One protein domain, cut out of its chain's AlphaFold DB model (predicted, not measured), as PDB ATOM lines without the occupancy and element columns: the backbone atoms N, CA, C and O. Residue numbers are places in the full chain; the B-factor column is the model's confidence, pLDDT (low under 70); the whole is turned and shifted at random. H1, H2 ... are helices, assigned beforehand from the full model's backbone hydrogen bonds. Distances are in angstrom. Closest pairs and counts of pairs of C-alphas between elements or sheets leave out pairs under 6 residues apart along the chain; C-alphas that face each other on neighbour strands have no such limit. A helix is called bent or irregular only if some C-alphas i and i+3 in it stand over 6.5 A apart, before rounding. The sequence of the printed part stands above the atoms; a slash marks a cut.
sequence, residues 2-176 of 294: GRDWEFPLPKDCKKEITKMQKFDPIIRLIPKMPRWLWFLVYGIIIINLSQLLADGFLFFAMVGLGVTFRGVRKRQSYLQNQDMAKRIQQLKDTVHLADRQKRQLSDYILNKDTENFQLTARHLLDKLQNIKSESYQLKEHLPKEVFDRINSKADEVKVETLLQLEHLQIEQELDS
ATOM      1  N   GLY A   2     -38.704 -10.909  27.876       41.84
ATOM      2  CA  GLY A   2     -38.444 -12.185  27.239       41.84
ATOM      3  C   GLY A   2     -37.440 -13.021  28.042       41.84
ATOM      4  O   GLY A   2     -36.821 -12.577  29.012       41.84
ATOM      5  N   ARG A   3     -37.352 -14.289  27.647       50.09
ATOM      6  CA  ARG A   3     -36.461 -15.333  28.176       50.09
ATOM      7  C   ARG A   3     -35.036 -15.163  27.621       50.09
ATOM      8  O   ARG A   3     -34.354 -16.137  27.327       50.09
ATOM      9  N   ASP A   4     -34.610 -13.921  27.412       55.31
ATOM     10  CA  ASP A   4     -33.632 -13.582  26.365       55.31
ATOM     11  C   ASP A   4     -32.194 -13.981  26.730       55.31
ATOM     12  O   ASP A   4     -31.329 -14.110  25.867       55.31
ATOM     13  N   TRP A   5     -31.973 -14.281  28.008       53.81
ATOM     14  CA  TRP A   5     -30.719 -14.776  28.564       53.81
ATOM     15  C   TRP A   5     -30.852 -16.192  29.156       53.81
ATOM     16  O   TRP A   5     -30.038 -16.616  29.975       53.81
ATOM     17  N   GLU A   6     -31.859 -16.985  28.765       53.34
ATOM     18  CA  GLU A   6     -31.906 -18.401  29.154       53.34
ATOM     19  C   GLU A   6     -30.820 -19.204  28.413       53.34
ATOM     20  O   GLU A   6     -30.935 -19.540  27.231       53.34
ATOM     21  N   PHE A   7     -29.732 -19.535  29.115       57.66
ATOM     22  CA  PHE A   7     -28.677 -20.426  28.622       57.66
ATOM     23  C   PHE A   7     -28.932 -21.872  29.052       57.66
ATOM     24  O   PHE A   7     -28.810 -22.181  30.246       57.66
ATOM     25  N   PRO A   8     -29.242 -22.791  28.114       54.06
ATOM     26  CA  PRO A   8     -29.151 -24.206  28.416       54.06
ATOM     27  C   PRO A   8     -27.683 -24.528  28.707       54.06
ATOM     28  O   PRO A   8     -26.789 -24.208  27.924       54.06
ATOM     29  N   LEU A   9     -27.432 -25.125  29.872       51.81
ATOM     30  CA  LEU A   9     -26.089 -25.527  30.275       51.81
ATOM     31  C   LEU A   9     -25.487 -26.470  29.216       51.81
ATOM     32  O   LEU A   9     -26.204 -27.352  28.726       51.81
ATOM     33  N   PRO A  10     -24.183 -26.353  28.898       50.44
ATOM     34  CA  PRO A  10     -23.499 -27.342  28.076       50.44
ATOM     35  C   PRO A  10     -23.703 -28.730  28.693       50.44
ATOM     36  O   PRO A  10     -23.536 -28.903  29.905       50.44
ATOM     37  N   LYS A  11     -24.069 -29.730  27.880       46.94
ATOM     38  CA  LYS A  11     -24.357 -31.102  28.351       46.94
ATOM     39  C   LYS A  11     -23.187 -31.708  29.145       46.94
ATOM     40  O   LYS A  11     -23.415 -32.519  30.039       46.94
ATOM     41  N   ASP A  12     -21.965 -31.246  28.886       46.25
ATOM     42  CA  ASP A  12     -20.738 -31.702  29.543       46.25
ATOM     43  C   ASP A  12     -20.525 -31.136  30.959       46.25
ATOM     44  O   ASP A  12     -19.763 -31.709  31.736       46.25
ATOM     45  N   CYS A  13     -21.252 -30.083  31.356       46.59
ATOM     46  CA  CYS A  13     -21.222 -29.547  32.727       46.59
ATOM     47  C   CYS A  13     -22.028 -30.389  33.735       46.59
ATOM     48  O   CYS A  13     -22.024 -30.094  34.928       46.59
ATOM     49  N   LYS A  14     -22.721 -31.448  33.292       43.97
ATOM     50  CA  LYS A  14     -23.607 -32.266  34.143       43.97
ATOM     51  C   LYS A  14     -22.923 -33.424  34.887       43.97
ATOM     52  O   LYS A  14     -23.621 -34.252  35.468       43.97
ATOM     53  N   LYS A  15     -21.589 -33.519  34.898       43.25
ATOM     54  CA  LYS A  15     -20.888 -34.583  35.643       43.25
ATOM     55  C   LYS A  15     -20.588 -34.173  37.087       43.25
ATOM     56  O   LYS A  15     -19.578 -33.544  37.370       43.25
ATOM     57  N   GLU A  16     -21.521 -34.578  37.945       44.31
ATOM     58  CA  GLU A  16     -21.449 -34.826  39.393       44.31
ATOM     59  C   GLU A  16     -20.469 -33.990  40.235       44.31
ATOM     60  O   GLU A  16     -19.258 -34.213  40.284       44.31
ATOM     61  N   ILE A  17     -21.070 -33.094  41.022       49.94
ATOM     62  CA  ILE A  17     -20.496 -32.481  42.218       49.94
ATOM     63  C   ILE A  17     -20.593 -33.516  43.348       49.94
ATOM     64  O   ILE A  17     -21.598 -33.568  44.052       49.94
ATOM     65  N   THR A  18     -19.577 -34.357  43.542       43.59
ATOM     66  CA  THR A  18     -19.542 -35.275  44.695       43.59
ATOM     67  C   THR A  18     -18.181 -35.289  45.396       43.59
ATOM     68  O   THR A  18     -17.150 -35.611  44.818       43.59
ATOM     69  N   LYS A  19     -18.234 -34.919  46.688       44.94
ATOM     70  CA  LYS A  19     -17.225 -35.003  47.765       44.94
ATOM     71  C   LYS A  19     -15.795 -34.545  47.434       44.94
ATOM     72  O   LYS A  19     -14.974 -35.320  46.951       44.94
ATOM     73  N   MET A  20     -15.455 -33.332  47.893       48.31
ATOM     74  CA  MET A  20     -14.056 -32.962  48.149       48.31
ATOM     75  C   MET A  20     -13.442 -33.975  49.118       48.31
ATOM     76  O   MET A  20     -13.987 -34.243  50.191       48.31
ATOM     77  N   GLN A  21     -12.321 -34.563  48.733       59.19
ATOM     78  CA  GLN A  21     -11.612 -35.554  49.533       59.19
ATOM     79  C   GLN A  21     -10.334 -34.897  50.071       59.19
ATOM     80  O   GLN A  21      -9.692 -34.102  49.392       59.19
ATOM     81  N   LYS A  22      -9.934 -35.271  51.292       58.84
ATOM     82  CA  LYS A  22      -8.869 -34.667  52.129       58.84
ATOM     83  C   LYS A  22      -7.516 -34.372  51.437       58.84
ATOM     84  O   LYS A  22      -6.728 -33.598  51.965       58.84
ATOM     85  N   PHE A  23      -7.244 -34.961  50.271       58.03
ATOM     86  CA  PHE A  23      -5.988 -34.843  49.520       58.03
ATOM     87  C   PHE A  23      -6.025 -33.849  48.343       58.03
ATOM     88  O   PHE A  23      -4.990 -33.599  47.729       58.03
ATOM     89  N   ASP A  24      -7.176 -33.243  48.041       65.19
ATOM     90  CA  ASP A  24      -7.313 -32.232  46.983       65.19
ATOM     91  C   ASP A  24      -6.383 -31.003  47.130       65.19
ATOM     92  O   ASP A  24      -5.829 -30.589  46.106       65.19
ATOM     93  N   PRO A  25      -6.114 -30.433  48.331       67.25
ATOM     94  CA  PRO A  25      -5.176 -29.309  48.448       67.25
ATOM     95  C   PRO A  25      -3.732 -29.701  48.102       67.25
ATOM     96  O   PRO A  25      -3.005 -28.909  47.510       67.25
ATOM     97  N   ILE A  26      -3.331 -30.940  48.398       65.19
ATOM     98  CA  ILE A  26      -1.985 -31.451  48.103       65.19
ATOM     99  C   ILE A  26      -1.831 -31.689  46.596       65.19
ATOM    100  O   ILE A  26      -0.809 -31.344  46.012       65.19
ATOM    101  N   ILE A  27      -2.870 -32.217  45.942       66.69
ATOM    102  CA  ILE A  27      -2.862 -32.474  44.493       66.69
ATOM    103  C   ILE A  27      -2.823 -31.164  43.687       66.69
ATOM    104  O   ILE A  27      -2.223 -31.134  42.614       66.69
ATOM    105  N   ARG A  28      -3.410 -30.073  44.203       64.75
ATOM    106  CA  ARG A  28      -3.340 -28.734  43.585       64.75
ATOM    107  C   ARG A  28      -1.928 -28.139  43.578       64.75
ATOM    108  O   ARG A  28      -1.620 -27.373  42.672       64.75
ATOM    109  N   LEU A  29      -1.079 -28.501  44.544       69.88
ATOM    110  CA  LEU A  29       0.292 -27.988  44.661       69.88
ATOM    111  C   LEU A  29       1.278 -28.666  43.688       69.88
ATOM    112  O   LEU A  29       2.388 -28.179  43.497       69.88
ATOM    113  N   ILE A  30       0.890 -29.792  43.076       71.00
ATOM    114  CA  ILE A  30       1.747 -30.552  42.159       71.00
ATOM    115  C   ILE A  30       1.709 -29.893  40.765       71.00
ATOM    116  O   ILE A  30       0.652 -29.891  40.120       71.00
ATOM    117  N   PRO A  31       2.837 -29.357  40.255       66.88
ATOM    118  CA  PRO A  31       2.868 -28.683  38.963       66.88
ATOM    119  C   PRO A  31       2.549 -29.647  37.816       66.88
ATOM    120  O   PRO A  31       2.849 -30.844  37.854       66.88
ATOM    121  N   LYS A  32       1.917 -29.121  36.761       64.56
ATOM    122  CA  LYS A  32       1.538 -29.905  35.582       64.56
ATOM    123  C   LYS A  32       2.796 -30.222  34.772       64.56
ATOM    124  O   LYS A  32       3.283 -29.403  34.004       64.56
ATOM    125  N   MET A  33       3.335 -31.417  34.969       70.94
ATOM    126  CA  MET A  33       4.555 -31.861  34.299       70.94
ATOM    127  C   MET A  33       4.237 -32.558  32.959       70.94
ATOM    128  O   MET A  33       3.275 -33.338  32.886       70.94
ATOM    129  N   PRO A  34       5.010 -32.309  31.882       74.88
ATOM    130  CA  PRO A  34       4.840 -33.009  30.612       74.88
ATOM    131  C   PRO A  34       5.099 -34.514  30.771       74.88
ATOM    132  O   PRO A  34       5.772 -34.952  31.703       74.88
ATOM    133  N   ARG A  35       4.534 -35.332  29.867       69.44
ATOM    134  CA  ARG A  35       4.489 -36.803  30.023       69.44
ATOM    135  C   ARG A  35       5.868 -37.415  30.288       69.44
ATOM    136  O   ARG A  35       5.965 -38.303  31.121       69.44
ATOM    137  N   TRP A  36       6.904 -36.915  29.618       77.31
ATOM    138  CA  TRP A  36       8.286 -37.376  29.768       77.31
ATOM    139  C   TRP A  36       8.880 -37.045  31.146       77.31
ATOM    140  O   TRP A  36       9.577 -37.867  31.731       77.31
ATOM    141  N   LEU A  37       8.537 -35.887  31.710       79.62
ATOM    142  CA  LEU A  37       9.062 -35.432  32.994       79.62
ATOM    143  C   LEU A  37       8.487 -36.255  34.161       79.62
ATOM    144  O   LEU A  37       9.192 -36.545  35.119       79.62
ATOM    145  N   TRP A  38       7.241 -36.730  34.038       73.50
ATOM    146  CA  TRP A  38       6.671 -37.705  34.977       73.50
ATOM    147  C   TRP A  38       7.440 -39.033  34.979       73.50
ATOM    148  O   TRP A  38       7.632 -39.607  36.048       73.50
ATOM    149  N   PHE A  39       7.906 -39.507  33.816       79.81
ATOM    150  CA  PHE A  39       8.747 -40.707  33.736       79.81
ATOM    151  C   PHE A  39      10.132 -40.480  34.347       79.81
ATOM    152  O   PHE A  39      10.653 -41.389  34.985       79.81
ATOM    153  N   LEU A  40      10.695 -39.274  34.223       82.44
ATOM    154  CA  LEU A  40      11.958 -38.925  34.878       82.44
ATOM    155  C   LEU A  40      11.829 -38.891  36.399       82.44
ATOM    156  O   LEU A  40      12.625 -39.520  37.085       82.44
ATOM    157  N   VAL A  41      10.805 -38.218  36.930       81.44
ATOM    158  CA  VAL A  41      10.553 -38.177  38.380       81.44
ATOM    159  C   VAL A  41      10.288 -39.583  38.919       81.44
ATOM    160  O   VAL A  41      10.846 -39.972  39.940       81.44
ATOM    161  N   TYR A  42       9.492 -40.375  38.199       80.50
ATOM    162  CA  TYR A  42       9.233 -41.775  38.530       80.50
ATOM    163  C   TYR A  42      10.523 -42.615  38.531       80.50
ATOM    164  O   TYR A  42      10.770 -43.355  39.480       80.50
ATOM    165  N   GLY A  43      11.379 -42.447  37.518       79.69
ATOM    166  CA  GLY A  43      12.676 -43.117  37.425       79.69
ATOM    167  C   GLY A  43      13.625 -42.740  38.563       79.69
ATOM    168  O   GLY A  43      14.204 -43.623  39.182       79.69
ATOM    169  N   ILE A  44      13.727 -41.452  38.907       84.25
ATOM    170  CA  ILE A  44      14.569 -40.964  40.012       84.25
ATOM    171  C   ILE A  44      14.107 -41.543  41.354       84.25
ATOM    172  O   ILE A  44      14.938 -41.975  42.155       84.25
ATOM    173  N   ILE A  45      12.793 -41.593  41.597       81.62
ATOM    174  CA  ILE A  45      12.230 -42.178  42.821       81.62
ATOM    175  C   ILE A  45      12.556 -43.670  42.891       81.62
ATOM    176  O   ILE A  45      12.995 -44.141  43.933       81.62
ATOM    177  N   ILE A  46      12.410 -44.404  41.787       80.19
ATOM    178  CA  ILE A  46      12.716 -45.840  41.731       80.19
ATOM    179  C   ILE A  46      14.201 -46.122  41.938       80.19
ATOM    180  O   ILE A  46      14.520 -47.052  42.667       80.19
ATOM    181  N   ILE A  47      15.096 -45.328  41.343       81.62
ATOM    182  CA  ILE A  47      16.553 -45.482  41.492       81.62
ATOM    183  C   ILE A  47      16.979 -45.286  42.952       81.62
ATOM    184  O   ILE A  47      17.823 -46.017  43.462       81.62
ATOM    185  N   ASN A  48      16.384 -44.314  43.647       80.25
ATOM    186  CA  ASN A  48      16.639 -44.128  45.076       80.25
ATOM    187  C   ASN A  48      16.018 -45.261  45.905       80.25
ATOM    188  O   ASN A  48      16.605 -45.725  46.878       80.25
ATOM    189  N   LEU A  49      14.841 -45.743  45.508       75.88
ATOM    190  CA  LEU A  49      14.120 -46.787  46.225       75.88
ATOM    191  C   LEU A  49      14.757 -48.180  46.052       75.88
ATOM    192  O   LEU A  49      14.692 -48.991  46.975       75.88
ATOM    193  N   SER A  50      15.434 -48.443  44.926       76.56
ATOM    194  CA  SER A  50      16.188 -49.682  44.675       76.56
ATOM    195  C   SER A  50      17.430 -49.836  45.542       76.56
ATOM    196  O   SER A  50      17.925 -50.943  45.693       76.56
ATOM    197  N   GLN A  51      17.925 -48.750  46.138       80.00
ATOM    198  CA  GLN A  51      19.018 -48.811  47.113       80.00
ATOM    199  C   GLN A  51      18.536 -49.212  48.517       80.00
ATOM    200  O   GLN A  51      19.350 -49.570  49.363       80.00
ATOM    201  N   LEU A  52      17.224 -49.140  48.774       76.06
ATOM    202  CA  LEU A  52      16.629 -49.316  50.101       76.06
ATOM    203  C   LEU A  52      15.828 -50.622  50.240       76.06
ATOM    204  O   LEU A  52      15.740 -51.179  51.332       76.06
ATOM    205  N   LEU A  53      15.207 -51.094  49.157       74.25
ATOM    206  CA  LEU A  53      14.302 -52.247  49.153       74.25
ATOM    207  C   LEU A  53      14.920 -53.450  48.435       74.25
ATOM    208  O   LEU A  53      15.517 -53.304  47.375       74.25
ATOM    209  N   ALA A  54      14.710 -54.648  48.990       77.19
ATOM    210  CA  ALA A  54      15.120 -55.903  48.361       77.19
ATOM    211  C   ALA A  54      14.410 -56.122  47.012       77.19
ATOM    212  O   ALA A  54      13.233 -55.772  46.863       77.19
ATOM    213  N   ASP A  55      15.096 -56.774  46.069       73.19
ATOM    214  CA  ASP A  55      14.689 -56.902  44.659       73.19
ATOM    215  C   ASP A  55      13.249 -57.404  44.453       73.19
ATOM    216  O   ASP A  55      12.544 -56.946  43.553       73.19
ATOM    217  N   GLY A  56      12.758 -58.285  45.332       72.81
ATOM    218  CA  GLY A  56      11.388 -58.810  45.274       72.81
ATOM    219  C   GLY A  56      10.288 -57.783  45.587       72.81
ATOM    220  O   GLY A  56       9.176 -57.894  45.069       72.81
ATOM    221  N   PHE A  57      10.575 -56.755  46.391       75.19
ATOM    222  CA  PHE A  57       9.603 -55.714  46.749       75.19
ATOM    223  C   PHE A  57       9.594 -54.535  45.769       75.19
ATOM    224  O   PHE A  57       8.612 -53.786  45.722       75.19
ATOM    225  N   LEU A  58      10.632 -54.392  44.938       74.12
ATOM    226  CA  LEU A  58      10.723 -53.303  43.963       74.12
ATOM    227  C   LEU A  58       9.627 -53.361  42.902       74.12
ATOM    228  O   LEU A  58       9.099 -52.319  42.513       74.12
ATOM    229  N   PHE A  59       9.224 -54.559  42.482       73.25
ATOM    230  CA  PHE A  59       8.130 -54.721  41.527       73.25
ATOM    231  C   PHE A  59       6.799 -54.191  42.087       73.25
ATOM    232  O   PHE A  59       6.101 -53.421  41.424       73.25
ATOM    233  N   PHE A  60       6.476 -54.521  43.341       74.94
ATOM    234  CA  PHE A  60       5.271 -54.019  44.005       74.94
ATOM    235  C   PHE A  60       5.328 -52.507  44.239       74.94
ATOM    236  O   PHE A  60       4.322 -51.819  44.050       74.94
ATOM    237  N   ALA A  61       6.505 -51.975  44.579       73.88
ATOM    238  CA  ALA A  61       6.714 -50.539  44.719       73.88
ATOM    239  C   ALA A  61       6.521 -49.795  43.385       73.88
ATOM    240  O   ALA A  61       5.817 -48.787  43.353       73.88
ATOM    241  N   MET A  62       7.051 -50.315  42.271       73.19
ATOM    242  CA  MET A  62       6.814 -49.756  40.934       73.19
ATOM    243  C   MET A  62       5.325 -49.753  40.574       73.19
ATOM    244  O   MET A  62       4.782 -48.722  40.183       73.19
ATOM    245  N   VAL A  63       4.636 -50.885  40.736       77.25
ATOM    246  CA  VAL A  63       3.204 -50.985  40.410       77.25
ATOM    247  C   VAL A  63       2.381 -50.024  41.277       77.25
ATOM    248  O   VAL A  63       1.539 -49.290  40.754       77.25
ATOM    249  N   GLY A  64       2.661 -49.954  42.582       76.06
ATOM    250  CA  GLY A  64       1.999 -49.029  43.505       76.06
ATOM    251  C   GLY A  64       2.235 -47.554  43.156       76.06
ATOM    252  O   GLY A  64       1.289 -46.760  43.102       76.06
ATOM    253  N   LEU A  65       3.476 -47.177  42.836       74.81
ATOM    254  CA  LEU A  65       3.825 -45.819  42.408       74.81
ATOM    255  C   LEU A  65       3.189 -45.461  41.055       74.81
ATOM    256  O   LEU A  65       2.666 -44.361  40.885       74.81
ATOM    257  N   GLY A  66       3.141 -46.400  40.107       75.25
ATOM    258  CA  GLY A  66       2.487 -46.200  38.814       75.25
ATOM    259  C   GLY A  66       0.980 -45.949  38.942       75.25
ATOM    260  O   GLY A  66       0.434 -45.057  38.281       75.25
ATOM    261  N   VAL A  67       0.298 -46.685  39.828       77.50
ATOM    262  CA  VAL A  67      -1.137 -46.501  40.108       77.50
ATOM    263  C   VAL A  67      -1.405 -45.152  40.779       77.50
ATOM    264  O   VAL A  67      -2.319 -44.435  40.357       77.50
ATOM    265  N   THR A  68      -0.599 -44.761  41.771       73.31
ATOM    266  CA  THR A  68      -0.757 -43.469  42.467       73.31
ATOM    267  C   THR A  68      -0.501 -42.281  41.537       73.31
ATOM    268  O   THR A  68      -1.333 -41.376  41.474       73.31
ATOM    269  N   PHE A  69       0.558 -42.313  40.721       75.12
ATOM    270  CA  PHE A  69       0.851 -41.274  39.723       75.12
ATOM    271  C   PHE A  69      -0.272 -41.138  38.685       75.12
ATOM    272  O   PHE A  69      -0.720 -40.030  38.365       75.12
ATOM    273  N   ARG A  70      -0.790 -42.266  38.175       75.75
ATOM    274  CA  ARG A  70      -1.927 -42.264  37.240       75.75
ATOM    275  C   ARG A  70      -3.192 -41.696  37.894       75.75
ATOM    276  O   ARG A  70      -3.938 -40.973  37.230       75.75
ATOM    277  N   GLY A  71      -3.422 -41.995  39.172       75.88
ATOM    278  CA  GLY A  71      -4.523 -41.457  39.974       75.88
ATOM    279  C   GLY A  71      -4.437 -39.941  40.169       75.88
ATOM    280  O   GLY A  71      -5.400 -39.237  39.866       75.88
ATOM    281  N   VAL A  72      -3.273 -39.428  40.582       76.50
ATOM    282  CA  VAL A  72      -3.014 -37.987  40.768       76.50
ATOM    283  C   VAL A  72      -3.244 -37.221  39.468       76.50
ATOM    284  O   VAL A  72      -3.957 -36.221  39.459       76.50
ATOM    285  N   ARG A  73      -2.738 -37.729  38.339       73.19
ATOM    286  CA  ARG A  73      -2.921 -37.081  37.032       73.19
ATOM    287  C   ARG A  73      -4.385 -37.028  36.589       73.19
ATOM    288  O   ARG A  73      -4.841 -35.990  36.110       73.19
ATOM    289  N   LYS A  74      -5.132 -38.132  36.735       74.44
ATOM    290  CA  LYS A  74      -6.578 -38.148  36.439       74.44
ATOM    291  C   LYS A  74      -7.320 -37.134  37.309       74.44
ATOM    292  O   LYS A  74      -8.183 -36.413  36.816       74.44
ATOM    293  N   ARG A  75      -6.942 -37.049  38.582       72.75
ATOM    294  CA  ARG A  75      -7.555 -36.154  39.559       72.75
ATOM    295  C   ARG A  75      -7.230 -34.683  39.329       72.75
ATOM    296  O   ARG A  75      -8.120 -33.856  39.448       72.75
ATOM    297  N   GLN A  76      -6.010 -34.356  38.907       73.06
ATOM    298  CA  GLN A  76      -5.635 -32.997  38.516       73.06
ATOM    299  C   GLN A  76      -6.467 -32.509  37.320       73.06
ATOM    300  O   GLN A  76      -6.956 -31.384  37.326       73.06
ATOM    301  N   SER A  77      -6.697 -33.374  36.325       68.19
ATOM    302  CA  SER A  77      -7.592 -33.061  35.203       68.19
ATOM    303  C   SER A  77      -9.048 -32.883  35.647       68.19
ATOM    304  O   SER A  77      -9.731 -32.004  35.139       68.19
ATOM    305  N   TYR A  78      -9.522 -33.692  36.599       70.75
ATOM    306  CA  TYR A  78     -10.865 -33.556  37.171       70.75
ATOM    307  C   TYR A  78     -11.040 -32.235  37.939       70.75
ATOM    308  O   TYR A  78     -12.030 -31.542  37.733       70.75
ATOM    309  N   LEU A  79     -10.062 -31.847  38.767       69.62
ATOM    310  CA  LEU A  79     -10.085 -30.583  39.510       69.62
ATOM    311  C   LEU A  79     -10.101 -29.365  38.576       69.62
ATOM    312  O   LEU A  79     -10.850 -28.430  38.826       69.62
ATOM    313  N   GLN A  80      -9.345 -29.396  37.471       71.00
ATOM    314  CA  GLN A  80      -9.399 -28.337  36.455       71.00
ATOM    315  C   GLN A  80     -10.776 -28.251  35.797       71.00
ATOM    316  O   GLN A  80     -11.327 -27.161  35.679       71.00
ATOM    317  N   ASN A  81     -11.367 -29.391  35.431       70.75
ATOM    318  CA  ASN A  81     -12.724 -29.415  34.885       70.75
ATOM    319  C   ASN A  81     -13.747 -28.863  35.893       70.75
ATOM    320  O   ASN A  81     -14.691 -28.186  35.497       70.75
ATOM    321  N   GLN A  82     -13.546 -29.108  37.191       74.12
ATOM    322  CA  GLN A  82     -14.389 -28.557  38.249       74.12
ATOM    323  C   GLN A  82     -14.221 -27.038  38.393       74.12
ATOM    324  O   GLN A  82     -15.217 -26.330  38.522       74.12
ATOM    325  N   ASP A  83     -12.988 -26.531  38.376       75.81
ATOM    326  CA  ASP A  83     -12.729 -25.090  38.445       75.81
ATOM    327  C   ASP A  83     -13.292 -24.374  37.198       75.81
ATOM    328  O   ASP A  83     -13.916 -23.323  37.331       75.81
ATOM    329  N   MET A  84     -13.206 -24.984  36.010       71.81
ATOM    330  CA  MET A  84     -13.846 -24.466  34.790       71.81
ATOM    331  C   MET A  84     -15.377 -24.482  34.873       71.81
ATOM    332  O   MET A  84     -16.020 -23.488  34.543       71.81
ATOM    333  N   ALA A  85     -15.978 -25.567  35.371       72.75
ATOM    334  CA  ALA A  85     -17.426 -25.639  35.576       72.75
ATOM    335  C   ALA A  85     -17.918 -24.574  36.571       72.75
ATOM    336  O   ALA A  85     -18.974 -23.977  36.365       72.75
ATOM    337  N   LYS A  86     -17.134 -24.282  37.620       79.19
ATOM    338  CA  LYS A  86     -17.423 -23.184  38.555       79.19
ATOM    339  C   LYS A  86     -17.377 -21.824  37.871       79.19
ATOM    340  O   LYS A  86     -18.295 -21.044  38.083       79.19
ATOM    341  N   ARG A  87     -16.368 -21.550  37.039       80.69
ATOM    342  CA  ARG A  87     -16.276 -20.288  36.282       80.69
ATOM    343  C   ARG A  87     -17.450 -20.104  35.325       80.69
ATOM    344  O   ARG A  87     -18.048 -19.037  35.288       80.69
ATOM    345  N   ILE A  88     -17.854 -21.165  34.623       78.50
ATOM    346  CA  ILE A  88     -19.045 -21.145  33.757       78.50
ATOM    347  C   ILE A  88     -20.312 -20.861  34.577       78.50
ATOM    348  O   ILE A  88     -21.153 -20.066  34.158       78.50
ATOM    349  N   GLN A  89     -20.450 -21.477  35.754       77.38
ATOM    350  CA  GLN A  89     -21.580 -21.213  36.644       77.38
ATOM    351  C   GLN A  89     -21.574 -19.766  37.160       77.38
ATOM    352  O   GLN A  89     -22.608 -19.109  37.128       77.38
ATOM    353  N   GLN A  90     -20.413 -19.240  37.555       85.25
ATOM    354  CA  GLN A  90     -20.257 -17.845  37.976       85.25
ATOM    355  C   GLN A  90     -20.599 -16.864  36.850       85.25
ATOM    356  O   GLN A  90     -21.291 -15.877  37.094       85.25
ATOM    357  N   LEU A  91     -20.167 -17.145  35.615       82.56
ATOM    358  CA  LEU A  91     -20.536 -16.353  34.442       82.56
ATOM    359  C   LEU A  91     -22.058 -16.338  34.261       82.56
ATOM    360  O   LEU A  91     -22.648 -15.273  34.096       82.56
ATOM    361  N   LYS A  92     -22.706 -17.503  34.366       82.00
ATOM    362  CA  LYS A  92     -24.166 -17.618  34.290       82.00
ATOM    363  C   LYS A  92     -24.872 -16.807  35.382       82.00
ATOM    364  O   LYS A  92     -25.824 -16.088  35.088       82.00
ATOM    365  N   ASP A  93     -24.413 -16.906  36.624       81.38
ATOM    366  CA  ASP A  93     -25.003 -16.175  37.748       81.38
ATOM    367  C   ASP A  93     -24.823 -14.655  37.577       81.38
ATOM    368  O   ASP A  93     -25.742 -13.879  37.843       81.38
ATOM    369  N   THR A  94     -23.668 -14.229  37.056       84.25
ATOM    370  CA  THR A  94     -23.371 -12.819  36.756       84.25
ATOM    371  C   THR A  94     -24.277 -12.277  35.652       84.25
ATOM    372  O   THR A  94     -24.802 -11.172  35.785       84.25
ATOM    373  N   VAL A  95     -24.522 -13.069  34.604       83.88
ATOM    374  CA  VAL A  95     -25.476 -12.744  33.533       83.88
ATOM    375  C   VAL A  95     -26.897 -12.593  34.085       83.88
ATOM    376  O   VAL A  95     -27.530 -11.568  33.860       83.88
ATOM    377  N   HIS A  96     -27.378 -13.539  34.898       81.19
ATOM    378  CA  HIS A  96     -28.703 -13.425  35.522       81.19
ATOM    379  C   HIS A  96     -28.842 -12.191  36.418       81.19
ATOM    380  O   HIS A  96     -29.913 -11.585  36.513       81.19
ATOM    381  N   LEU A  97     -27.764 -11.811  37.101       83.31
ATOM    382  CA  LEU A  97     -27.750 -10.604  37.907       83.31
ATOM    383  C   LEU A  97     -27.789  -9.342  37.032       83.31
ATOM    384  O   LEU A  97     -28.481  -8.390  37.395       83.31
ATOM    385  N   ALA A  98     -27.090  -9.336  35.894       84.38
ATOM    386  CA  ALA A  98     -27.165  -8.260  34.908       84.38
ATOM    387  C   ALA A  98     -28.590  -8.117  34.341       84.38
ATOM    388  O   ALA A  98     -29.095  -7.000  34.250       84.38
ATOM    389  N   ASP A  99     -29.298  -9.224  34.092       84.06
ATOM    390  CA  ASP A  99     -30.702  -9.194  33.650       84.06
ATOM    391  C   ASP A  99     -31.622  -8.531  34.656       84.06
ATOM    392  O   ASP A  99     -32.498  -7.739  34.300       84.06
ATOM    393  N   ARG A 100     -31.448  -8.881  35.933       84.69
ATOM    394  CA  ARG A 100     -32.224  -8.269  37.005       84.69
ATOM    395  C   ARG A 100     -31.956  -6.768  37.042       84.69
ATOM    396  O   ARG A 100     -32.912  -6.009  37.125       84.69
ATOM    397  N   GLN A 101     -30.696  -6.353  36.934       86.81
ATOM    398  CA  GLN A 101     -30.332  -4.936  36.930       86.81
ATOM    399  C   GLN A 101     -30.909  -4.197  35.727       86.81
ATOM    400  O   GLN A 101     -31.473  -3.126  35.915       86.81
ATOM    401  N   LYS A 102     -30.891  -4.795  34.529       87.88
ATOM    402  CA  LYS A 102     -31.575  -4.234  33.356       87.88
ATOM    403  C   LYS A 102     -33.060  -3.977  33.637       87.88
ATOM    404  O   LYS A 102     -33.565  -2.911  33.314       87.88
ATOM    405  N   ARG A 103     -33.764  -4.925  34.265       85.44
ATOM    406  CA  ARG A 103     -35.185  -4.735  34.623       85.44
ATOM    407  C   ARG A 103     -35.379  -3.602  35.630       85.44
ATOM    408  O   ARG A 103     -36.289  -2.804  35.462       85.44
ATOM    409  N   GLN A 104     -34.499  -3.505  36.628       86.44
ATOM    410  CA  GLN A 104     -34.541  -2.414  37.605       86.44
ATOM    411  C   GLN A 104     -34.358  -1.045  36.942       86.44
ATOM    412  O   GLN A 104     -35.016  -0.096  37.348       86.44
ATOM    413  N   LEU A 105     -33.522  -0.937  35.902       85.56
ATOM    414  CA  LEU A 105     -33.384   0.305  35.133       85.56
ATOM    415  C   LEU A 105     -34.715   0.749  34.521       85.56
ATOM    416  O   LEU A 105     -35.075   1.917  34.638       85.56
ATOM    417  N   SER A 106     -35.482  -0.181  33.945       83.31
ATOM    418  CA  SER A 106     -36.824   0.117  33.432       83.31
ATOM    419  C   SER A 106     -37.770   0.601  34.538       83.31
ATOM    420  O   SER A 106     -38.517   1.555  34.329       83.31
ATOM    421  N   ASP A 107     -37.706  -0.001  35.729       85.19
ATOM    422  CA  ASP A 107     -38.521   0.414  36.876       85.19
ATOM    423  C   ASP A 107     -38.138   1.818  37.382       85.19
ATOM    424  O   ASP A 107     -39.010   2.600  37.765       85.19
ATOM    425  N   TYR A 108     -36.850   2.173  37.373       84.25
ATOM    426  CA  TYR A 108     -36.391   3.504  37.781       84.25
ATOM    427  C   TYR A 108     -36.839   4.603  36.811       84.25
ATOM    428  O   TYR A 108     -37.208   5.685  37.268       84.25
ATOM    429  N   ILE A 109     -36.892   4.315  35.505       79.94
ATOM    430  CA  ILE A 109     -37.451   5.238  34.500       79.94
ATOM    431  C   ILE A 109     -38.930   5.518  34.805       79.94
ATOM    432  O   ILE A 109     -39.343   6.675  34.846       79.94
ATOM    433  N   LEU A 110     -39.718   4.475  35.093       82.62
ATOM    434  CA  LEU A 110     -41.146   4.617  35.415       82.62
ATOM    435  C   LEU A 110     -41.385   5.439  36.688       82.62
ATOM    436  O   LEU A 110     -42.323   6.233  36.750       82.62
ATOM    437  N   ASN A 111     -40.530   5.262  37.695       82.56
ATOM    438  CA  ASN A 111     -40.648   5.936  38.988       82.56
ATOM    439  C   ASN A 111     -39.906   7.285  39.054       82.56
ATOM    440  O   ASN A 111     -39.918   7.923  40.106       82.56
ATOM    441  N   LYS A 112     -39.279   7.728  37.953       79.00
ATOM    442  CA  LYS A 112     -38.448   8.945  37.862       79.00
ATOM    443  C   LYS A 112     -37.298   9.008  38.884       79.00
ATOM    444  O   LYS A 112     -36.888  10.092  39.292       79.00
ATOM    445  N   ASP A 113     -36.764   7.857  39.285       80.69
ATOM    446  CA  ASP A 113     -35.675   7.742  40.263       80.69
ATOM    447  C   ASP A 113     -34.310   7.748  39.556       80.69
ATOM    448  O   ASP A 113     -33.723   6.706  39.246       80.69
ATOM    449  N   THR A 114     -33.825   8.945  39.229       76.19
ATOM    450  CA  THR A 114     -32.653   9.110  38.358       76.19
ATOM    451  C   THR A 114     -31.316   8.872  39.045       76.19
ATOM    452  O   THR A 114     -30.370   8.440  38.385       76.19
ATOM    453  N   GLU A 115     -31.230   9.037  40.364       76.44
ATOM    454  CA  GLU A 115     -30.015   8.731  41.126       76.44
ATOM    455  C   GLU A 115     -29.739   7.219  41.133       76.44
ATOM    456  O   GLU A 115     -28.654   6.768  40.742       76.44
ATOM    457  N   ASN A 116     -30.744   6.410  41.488       81.25
ATOM    458  CA  ASN A 116     -30.597   4.955  41.495       81.25
ATOM    459  C   ASN A 116     -30.461   4.380  40.083       81.25
ATOM    460  O   ASN A 116     -29.735   3.395  39.898       81.25
ATOM    461  N   PHE A 117     -31.089   5.013  39.085       83.19
ATOM    462  CA  PHE A 117     -30.874   4.677  37.681       83.19
ATOM    463  C   PHE A 117     -29.396   4.809  37.305       83.19
ATOM    464  O   PHE A 117     -28.798   3.841  36.838       83.19
ATOM    465  N   GLN A 118     -28.776   5.966  37.561       76.00
ATOM    466  CA  GLN A 118     -27.379   6.209  37.198       76.00
ATOM    467  C   GLN A 118     -26.410   5.246  37.884       76.00
ATOM    468  O   GLN A 118     -25.524   4.685  37.229       76.00
ATOM    469  N   LEU A 119     -26.577   5.029  39.191       82.50
ATOM    470  CA  LEU A 119     -25.732   4.108  39.952       82.50
ATOM    471  C   LEU A 119     -25.859   2.673  39.431       82.50
ATOM    472  O   LEU A 119     -24.852   1.999  39.191       82.50
ATOM    473  N   THR A 120     -27.093   2.215  39.206       84.81
ATOM    474  CA  THR A 120     -27.360   0.865  38.701       84.81
ATOM    475  C   THR A 120     -26.848   0.694  37.276       84.81
ATOM    476  O   THR A 120     -26.275  -0.348  36.964       84.81
ATOM    477  N   ALA A 121     -26.992   1.717  36.433       83.69
ATOM    478  CA  ALA A 121     -26.539   1.702  35.051       83.69
ATOM    479  C   ALA A 121     -25.011   1.610  34.975       83.69
ATOM    480  O   ALA A 121     -24.500   0.726  34.298       83.69
ATOM    481  N   ARG A 122     -24.269   2.426  35.741       81.12
ATOM    482  CA  ARG A 122     -22.794   2.335  35.814       81.12
ATOM    483  C   ARG A 122     -22.332   0.940  36.222       81.12
ATOM    484  O   ARG A 122     -21.508   0.327  35.553       81.12
ATOM    485  N   HIS A 123     -22.929   0.401  37.279       84.12
ATOM    486  CA  HIS A 123     -22.587  -0.932  37.760       84.12
ATOM    487  C   HIS A 123     -22.978  -2.049  36.776       84.12
ATOM    488  O   HIS A 123     -22.299  -3.075  36.689       84.12
ATOM    489  N   LEU A 124     -24.079  -1.882  36.035       87.25
ATOM    490  CA  LEU A 124     -24.464  -2.795  34.963       87.25
ATOM    491  C   LEU A 124     -23.435  -2.756  33.827       87.25
ATOM    492  O   LEU A 124     -22.995  -3.817  33.392       87.25
ATOM    493  N   LEU A 125     -23.001  -1.570  33.393       84.50
ATOM    494  CA  LEU A 125     -22.003  -1.407  32.329       84.50
ATOM    495  C   LEU A 125     -20.678  -2.110  32.672       84.50
ATOM    496  O   LEU A 125     -20.172  -2.879  31.849       84.50
ATOM    497  N   ASP A 126     -20.180  -1.955  33.903       80.50
ATOM    498  CA  ASP A 126     -18.977  -2.655  34.380       80.50
ATOM    499  C   ASP A 126     -19.153  -4.183  34.352       80.50
ATOM    500  O   ASP A 126     -18.273  -4.940  33.931       80.50
ATOM    501  N   LYS A 127     -20.326  -4.676  34.765       85.06
ATOM    502  CA  LYS A 127     -20.632  -6.111  34.704       85.06
ATOM    503  C   LYS A 127     -20.705  -6.642  33.286       85.06
ATOM    504  O   LYS A 127     -20.244  -7.758  33.062       85.06
ATOM    505  N   LEU A 128     -21.267  -5.888  32.346       86.38
ATOM    506  CA  LEU A 128     -21.335  -6.294  30.943       86.38
ATOM    507  C   LEU A 128     -19.927  -6.433  30.352       86.38
ATOM    508  O   LEU A 128     -19.652  -7.415  29.661       86.38
ATOM    509  N   GLN A 129     -19.006  -5.527  30.698       79.88
ATOM    510  CA  GLN A 129     -17.593  -5.650  30.328       79.88
ATOM    511  C   GLN A 129     -16.957  -6.914  30.925       79.88
ATOM    512  O   GLN A 129     -16.323  -7.688  30.201       79.88
ATOM    513  N   ASN A 130     -17.188  -7.176  32.214       82.25
ATOM    514  CA  ASN A 130     -16.693  -8.383  32.874       82.25
ATOM    515  C   ASN A 130     -17.254  -9.664  32.235       82.25
ATOM    516  O   ASN A 130     -16.485 -10.577  31.933       82.25
ATOM    517  N   ILE A 131     -18.561  -9.714  31.948       85.88
ATOM    518  CA  ILE A 131     -19.230 -10.833  31.263       85.88
ATOM    519  C   ILE A 131     -18.575 -11.108  29.909       85.88
ATOM    520  O   ILE A 131     -18.261 -12.264  29.617       85.88
ATOM    521  N   LYS A 132     -18.328 -10.069  29.098       83.50
ATOM    522  CA  LYS A 132     -17.643 -10.229  27.808       83.50
ATOM    523  C   LYS A 132     -16.233 -10.775  27.998       83.50
ATOM    524  O   LYS A 132     -15.886 -11.783  27.387       83.50
ATOM    525  N   SER A 133     -15.434 -10.159  28.869       78.94
ATOM    526  CA  SER A 133     -14.047 -10.587  29.102       78.94
ATOM    527  C   SER A 133     -13.953 -12.055  29.546       78.94
ATOM    528  O   SER A 133     -13.179 -12.827  28.979       78.94
ATOM    529  N   GLU A 134     -14.809 -12.482  30.478       82.62
ATOM    530  CA  GLU A 134     -14.860 -13.859  30.974       82.62
ATOM    531  C   GLU A 134     -15.389 -14.820  29.897       82.62
ATOM    532  O   GLU A 134     -14.877 -15.928  29.744       82.62
ATOM    533  N   SER A 135     -16.355 -14.385  29.079       84.25
ATOM    534  CA  SER A 135     -16.838 -15.144  27.921       84.25
ATOM    535  C   SER A 135     -15.717 -15.430  26.915       84.25
ATOM    536  O   SER A 135     -15.587 -16.566  26.453       84.25
ATOM    537  N   TYR A 136     -14.860 -14.446  26.616       81.94
ATOM    538  CA  TYR A 136     -13.683 -14.634  25.756       81.94
ATOM    539  C   TYR A 136     -12.672 -15.616  26.349       81.94
ATOM    540  O   TYR A 136     -12.161 -16.468  25.621       81.94
ATOM    541  N   GLN A 137     -12.422 -15.560  27.659       81.62
ATOM    542  CA  GLN A 137     -11.524 -16.508  28.330       81.62
ATOM    543  C   GLN A 137     -12.076 -17.940  28.334       81.62
ATOM    544  O   GLN A 137     -11.314 -18.900  28.240       81.62
ATOM    545  N   LEU A 138     -13.399 -18.093  28.419       82.00
ATOM    546  CA  LEU A 138     -14.082 -19.388  28.428       82.00
ATOM    547  C   LEU A 138     -14.485 -19.874  27.027       82.00
ATOM    548  O   LEU A 138     -15.151 -20.904  26.912       82.00
ATOM    549  N   LYS A 139     -14.067 -19.185  25.956       80.69
ATOM    550  CA  LYS A 139     -14.472 -19.469  24.570       80.69
ATOM    551  C   LYS A 139     -14.274 -20.929  24.156       80.69
ATOM    552  O   LYS A 139     -15.133 -21.489  23.486       80.69
ATOM    553  N   GLU A 140     -13.177 -21.566  24.567       78.69
ATOM    554  CA  GLU A 140     -12.891 -22.973  24.237       78.69
ATOM    555  C   GLU A 140     -13.784 -23.979  24.982       78.69
ATOM    556  O   GLU A 140     -13.791 -25.166  24.660       78.69
ATOM    557  N   HIS A 141     -14.477 -23.545  26.034       76.38
ATOM    558  CA  HIS A 141     -15.291 -24.397  26.911       76.38
ATOM    559  C   HIS A 141     -16.783 -24.053  26.827       76.38
ATOM    560  O   HIS A 141     -17.615 -24.728  27.437       76.38
ATOM    561  N   LEU A 142     -17.128 -23.020  26.055       73.12
ATOM    562  CA  LEU A 142     -18.493 -22.609  25.771       73.12
ATOM    563  C   LEU A 142     -18.912 -23.102  24.379       73.12
ATOM    564  O   LEU A 142     -18.140 -23.000  23.423       73.12
ATOM    565  N   PRO A 143     -20.151 -23.599  24.217       77.56
ATOM    566  CA  PRO A 143     -20.727 -23.799  22.896       77.56
ATOM    567  C   PRO A 143     -20.694 -22.485  22.112       77.56
ATOM    568  O   PRO A 143     -21.030 -21.435  22.663       77.56
ATOM    569  N   LYS A 144     -20.342 -22.545  20.824       77.81
ATOM    570  CA  LYS A 144     -20.229 -21.358  19.961       77.81
ATOM    571  C   LYS A 144     -21.488 -20.480  20.010       77.81
ATOM    572  O   LYS A 144     -21.386 -19.282  20.226       77.81
ATOM    573  N   GLU A 145     -22.665 -21.097  19.928       77.19
ATOM    574  CA  GLU A 145     -23.963 -20.410  20.009       77.19
ATOM    575  C   GLU A 145     -24.158 -19.640  21.327       77.19
ATOM    576  O   GLU A 145     -24.714 -18.546  21.342       77.19
ATOM    577  N   VAL A 146     -23.693 -20.204  22.447       77.50
ATOM    578  CA  VAL A 146     -23.782 -19.571  23.770       77.50
ATOM    579  C   VAL A 146     -22.826 -18.386  23.852       77.50
ATOM    580  O   VAL A 146     -23.220 -17.322  24.319       77.50
ATOM    581  N   PHE A 147     -21.592 -18.562  23.376       79.75
ATOM    582  CA  PHE A 147     -20.589 -17.501  23.321       79.75
ATOM    583  C   PHE A 147     -21.065 -16.314  22.469       79.75
ATOM    584  O   PHE A 147     -21.057 -15.179  22.949       79.75
ATOM    585  N   ASP A 148     -21.531 -16.573  21.245       77.38
ATOM    586  CA  ASP A 148     -21.983 -15.529  20.320       77.38
ATOM    587  C   ASP A 148     -23.181 -14.764  20.909       77.38
ATOM    588  O   ASP A 148     -23.203 -13.531  20.909       77.38
ATOM    589  N   ARG A 149     -24.141 -15.480  21.515       79.62
ATOM    590  CA  ARG A 149     -25.326 -14.867  22.128       79.62
ATOM    591  C   ARG A 149     -25.007 -14.024  23.361       79.62
ATOM    592  O   ARG A 149     -25.564 -12.940  23.483       79.62
ATOM    593  N   ILE A 150     -24.143 -14.497  24.271       81.56
ATOM    594  CA  ILE A 150     -23.750 -13.720  25.464       81.56
ATOM    595  C   ILE A 150     -23.116 -12.400  25.037       81.56
ATOM    596  O   ILE A 150     -23.499 -11.356  25.555       81.56
ATOM    597  N   ASN A 151     -22.171 -12.439  24.096       82.06
ATOM    598  CA  ASN A 151     -21.461 -11.237  23.670       82.06
ATOM    599  C   ASN A 151     -22.379 -10.266  22.926       82.06
ATOM    600  O   ASN A 151     -22.414  -9.094  23.284       82.06
ATOM    601  N   SER A 152     -23.176 -10.757  21.972       78.06
ATOM    602  CA  SER A 152     -24.128  -9.914  21.241       78.06
ATOM    603  C   SER A 152     -25.146  -9.268  22.178       78.06
ATOM    604  O   SER A 152     -25.418  -8.077  22.056       78.06
ATOM    605  N   LYS A 153     -25.678 -10.024  23.146       82.50
ATOM    606  CA  LYS A 153     -26.658  -9.479  24.085       82.50
ATOM    607  C   LYS A 153     -26.024  -8.522  25.090       82.50
ATOM    608  O   LYS A 153     -26.654  -7.540  25.469       82.50
ATOM    609  N   ALA A 154     -24.786  -8.778  25.507       81.50
ATOM    610  CA  ALA A 154     -24.055  -7.857  26.366       81.50
ATOM    611  C   ALA A 154     -23.808  -6.511  25.673       81.50
ATOM    612  O   ALA A 154     -23.977  -5.480  26.316       81.50
ATOM    613  N   ASP A 155     -23.474  -6.524  24.379       76.75
ATOM    614  CA  ASP A 155     -23.323  -5.306  23.576       76.75
ATOM    615  C   ASP A 155     -24.658  -4.572  23.418       76.75
ATOM    616  O   ASP A 155     -24.742  -3.391  23.740       76.75
ATOM    617  N   GLU A 156     -25.730  -5.285  23.062       78.56
ATOM    618  CA  GLU A 156     -27.076  -4.708  22.948       78.56
ATOM    619  C   GLU A 156     -27.512  -4.004  24.247       78.56
ATOM    620  O   GLU A 156     -27.907  -2.842  24.224       78.56
ATOM    621  N   VAL A 157     -27.393  -4.680  25.398       82.50
ATOM    622  CA  VAL A 157     -27.780  -4.099  26.696       82.50
ATOM    623  C   VAL A 157     -26.863  -2.944  27.086       82.50
ATOM    624  O   VAL A 157     -27.331  -1.981  27.696       82.50
ATOM    625  N   LYS A 158     -25.572  -3.014  26.739       81.75
ATOM    626  CA  LYS A 158     -24.622  -1.930  27.002       81.75
ATOM    627  C   LYS A 158     -25.070  -0.670  26.274       81.75
ATOM    628  O   LYS A 158     -25.228   0.366  26.912       81.75
ATOM    629  N   VAL A 159     -25.304  -0.779  24.971       76.81
ATOM    630  CA  VAL A 159     -25.745   0.347  24.151       76.81
ATOM    631  C   VAL A 159     -27.087   0.887  24.628       76.81
ATOM    632  O   VAL A 159     -27.209   2.088  24.840       76.81
ATOM    633  N   GLU A 160     -28.081   0.023  24.844       78.88
ATOM    634  CA  GLU A 160     -29.413   0.444  25.293       78.88
ATOM    635  C   GLU A 160     -29.339   1.237  26.607       78.88
ATOM    636  O   GLU A 160     -29.948   2.296  26.739       78.88
ATOM    637  N   THR A 161     -28.533   0.760  27.561       81.75
ATOM    638  CA  THR A 161     -28.323   1.435  28.850       81.75
ATOM    639  C   THR A 161     -27.662   2.804  28.670       81.75
ATOM    640  O   THR A 161     -28.013   3.755  29.365       81.75
ATOM    641  N   LEU A 162     -26.709   2.920  27.740       78.69
ATOM    642  CA  LEU A 162     -26.021   4.178  27.438       78.69
ATOM    643  C   LEU A 162     -26.954   5.195  26.780       78.69
ATOM    644  O   LEU A 162     -26.994   6.339  27.221       78.69
ATOM    645  N   LEU A 163     -27.747   4.765  25.797       75.62
ATOM    646  CA  LEU A 163     -28.745   5.616  25.146       75.62
ATOM    647  C   LEU A 163     -29.781   6.131  26.152       75.62
ATOM    648  O   LEU A 163     -30.120   7.311  26.147       75.62
ATOM    649  N   GLN A 164     -30.249   5.274  27.063       79.56
ATOM    650  CA  GLN A 164     -31.184   5.687  28.115       79.56
ATOM    651  C   GLN A 164     -30.551   6.678  29.101       79.56
ATOM    652  O   GLN A 164     -31.197   7.647  29.496       79.56
ATOM    653  N   LEU A 165     -29.286   6.468  29.488       77.81
ATOM    654  CA  LEU A 165     -28.544   7.421  30.319       77.81
ATOM    655  C   LEU A 165     -28.420   8.789  29.645       77.81
ATOM    656  O   LEU A 165     -28.592   9.807  30.311       77.81
ATOM    657  N   GLU A 166     -28.123   8.810  28.348       71.06
ATOM    658  CA  GLU A 166     -27.989  10.038  27.567       71.06
ATOM    659  C   GLU A 166     -29.327  10.773  27.442       71.06
ATOM    660  O   GLU A 166     -29.398  11.963  27.742       71.06
ATOM    661  N   HIS A 167     -30.411  10.065  27.116       72.12
ATOM    662  CA  HIS A 167     -31.751  10.652  27.063       72.12
ATOM    663  C   HIS A 167     -32.152  11.299  28.397       72.12
ATOM    664  O   HIS A 167     -32.621  12.436  28.432       72.12
ATOM    665  N   LEU A 168     -31.914  10.617  29.523       73.56
ATOM    666  CA  LEU A 168     -32.210  11.172  30.848       73.56
ATOM    667  C   LEU A 168     -31.363  12.411  31.174       73.56
ATOM    668  O   LEU A 168     -31.847  13.321  31.844       73.56
ATOM    669  N   GLN A 169     -30.117  12.486  30.691       70.12
ATOM    670  CA  GLN A 169     -29.302  13.698  30.824       70.12
ATOM    671  C   GLN A 169     -29.872  14.880  30.043       70.12
ATOM    672  O   GLN A 169     -29.739  16.015  30.491       70.12
ATOM    673  N   ILE A 170     -30.489  14.625  28.889       60.72
ATOM    674  CA  ILE A 170     -31.156  15.655  28.085       60.72
ATOM    675  C   ILE A 170     -32.407  16.157  28.800       60.72
ATOM    676  O   ILE A 170     -32.607  17.365  28.888       60.72
ATOM    677  N   GLU A 171     -33.224  15.243  29.326       61.12
ATOM    678  CA  GLU A 171     -34.506  15.568  29.960       61.12
ATOM    679  C   GLU A 171     -34.338  16.294  31.307       61.12
ATOM    680  O   GLU A 171     -35.171  17.121  31.674       61.12
ATOM    681  N   GLN A 172     -33.260  16.009  32.046       63.19
ATOM    682  CA  GLN A 172     -33.030  16.547  33.394       63.19
ATOM    683  C   GLN A 172     -31.813  17.480  33.517       63.19
ATOM    684  O   GLN A 172     -31.428  17.806  34.637       63.19
ATOM    685  N   GLU A 173     -31.191  17.887  32.402       56.19
ATOM    686  CA  GLU A 173     -29.945  18.684  32.374       56.19
ATOM    687  C   GLU A 173     -28.867  18.171  33.354       56.19
ATOM    688  O   GLU A 173     -28.181  18.932  34.037       56.19
ATOM    689  N   LEU A 174     -28.720  16.848  33.456       57.38
ATOM    690  CA  LEU A 174     -27.773  16.222  34.381       57.38
ATOM    691  C   LEU A 174     -26.338  16.298  33.828       57.38
ATOM    692  O   LEU A 174     -26.092  15.936  32.677       57.38
ATOM    693  N   ASP A 175     -25.367  16.639  34.681       51.28
ATOM    694  CA  ASP A 175     -23.920  16.743  34.374       51.28
ATOM    695  C   ASP A 175     -23.218  15.368  34.236       51.28
ATOM    696  O   ASP A 175     -22.132  15.110  34.748       51.28
ATOM    697  N   SER A 176     -23.904  14.382  33.654       47.34
ATOM    698  CA  SER A 176     -23.572  12.959  33.842       47.34
ATOM    699  C   SER A 176     -22.880  12.286  32.657       47.34
ATOM    700  O   SER A 176     -22.718  11.061  32.692       47.34
TER     701      SER A 176
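AT A GLANCE: This is residues 2 to 176 of the 294 residues of the protein "Uncharacterized protein sihA" of Streptococcus iniae (UniProt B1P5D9). One very long helix, H4, runs nearly the whole length of an elongated rod; at its last part H5 and then H6 fold back and forth to make a three-helix bundle with it, and at its other end the shorter H3 folds back loosely at a slant. The stretch before H3, with the small helices H1 and H2, passes by the middle part of H4. The printed part has 175 residues with six named helices, H1 to H6 in chain order, and no named strand; the class is all helix. It is extended, with a radius of gyration of the C-alphas of 26.0 A and spans of 89 by 32 by 27 A.

HOW THE PARTS SIT: The hub is H4, residues 55 to 110, which touches three other helices. With residues 91 to 109 alone it touches H5, residues 114 to 137, at a shallow tilt of 30 degrees, opposite ways; the closest C-alphas, of Tyr 108 and Phe 117, are 5.6 A apart. H5 touches H6, residues 144 to 172, opposite ways at a shallow tilt of 22 degrees, and the closest C-alphas are those of Leu 128 and Ala 154, 5.5 A. H4 and H6 are close but not clearly touching, with the closest C-alphas, of Lys 102 and Val 157, at 7.7 A. H4, H5 and H6 form an up and down bundle, each helix running against the one before it; H4 and H5 are a hairpin, and so are H5 and H6. H3, residues 35 to 49, only just touches residues 58 to 65 of H4, with 3 pairs of C-alphas within 8 A; the closest are those of Ile 46 and Met 62, 7.1 A. H3 and H4 form a hairpin at a steep tilt of 41 degrees, and H3 is apart from H5 and H6. H2, residues 24 to 28, touches residues 72 to 76 of H4 alone, with C-alphas 27 and 76 closest at 6.6 A. H1, residues 11 to 14, touches no helix but is close to H4, the C-alphas of Cys 13 and Ala 85 being 6.1 A apart. The packing of the helices is mostly aligned, only just: 2 of 3 pairs are at a shallow tilt. Every O i to N i+4 pair is within hydrogen-bond range in H2, H5 and H6, against 10 of 11 in H3 and 50 of 52 in H4, while H1 is too short for such a pair.

IN THESE COORDINATES: H4 measures 83.6 A from C-alpha 55 at (14.689, -56.902, 44.659) to C-alpha 110 at (-41.146, 4.617, 35.415). It is neither bent nor irregular, but only just: C-alphas 56 and 59 are 6.4 A apart. H6 measures 42.2 A and ends with C-alpha 172 at (-33.030, 16.547, 33.394), H5 34.7 A and H3 21.3 A. H1 and H2 have four and five residues.

THE WHOLE: The two C-alphas farthest apart, of Ala 54 and Glu 171, are 88.9 A apart. The printed part has no cut and no long link; the links H3 to H4 and H4 to H5 are tight. The mean pLDDT of the printed part is 73.7, and 40 residues are under 70, among them residues 2 to 29 and 170 to 176.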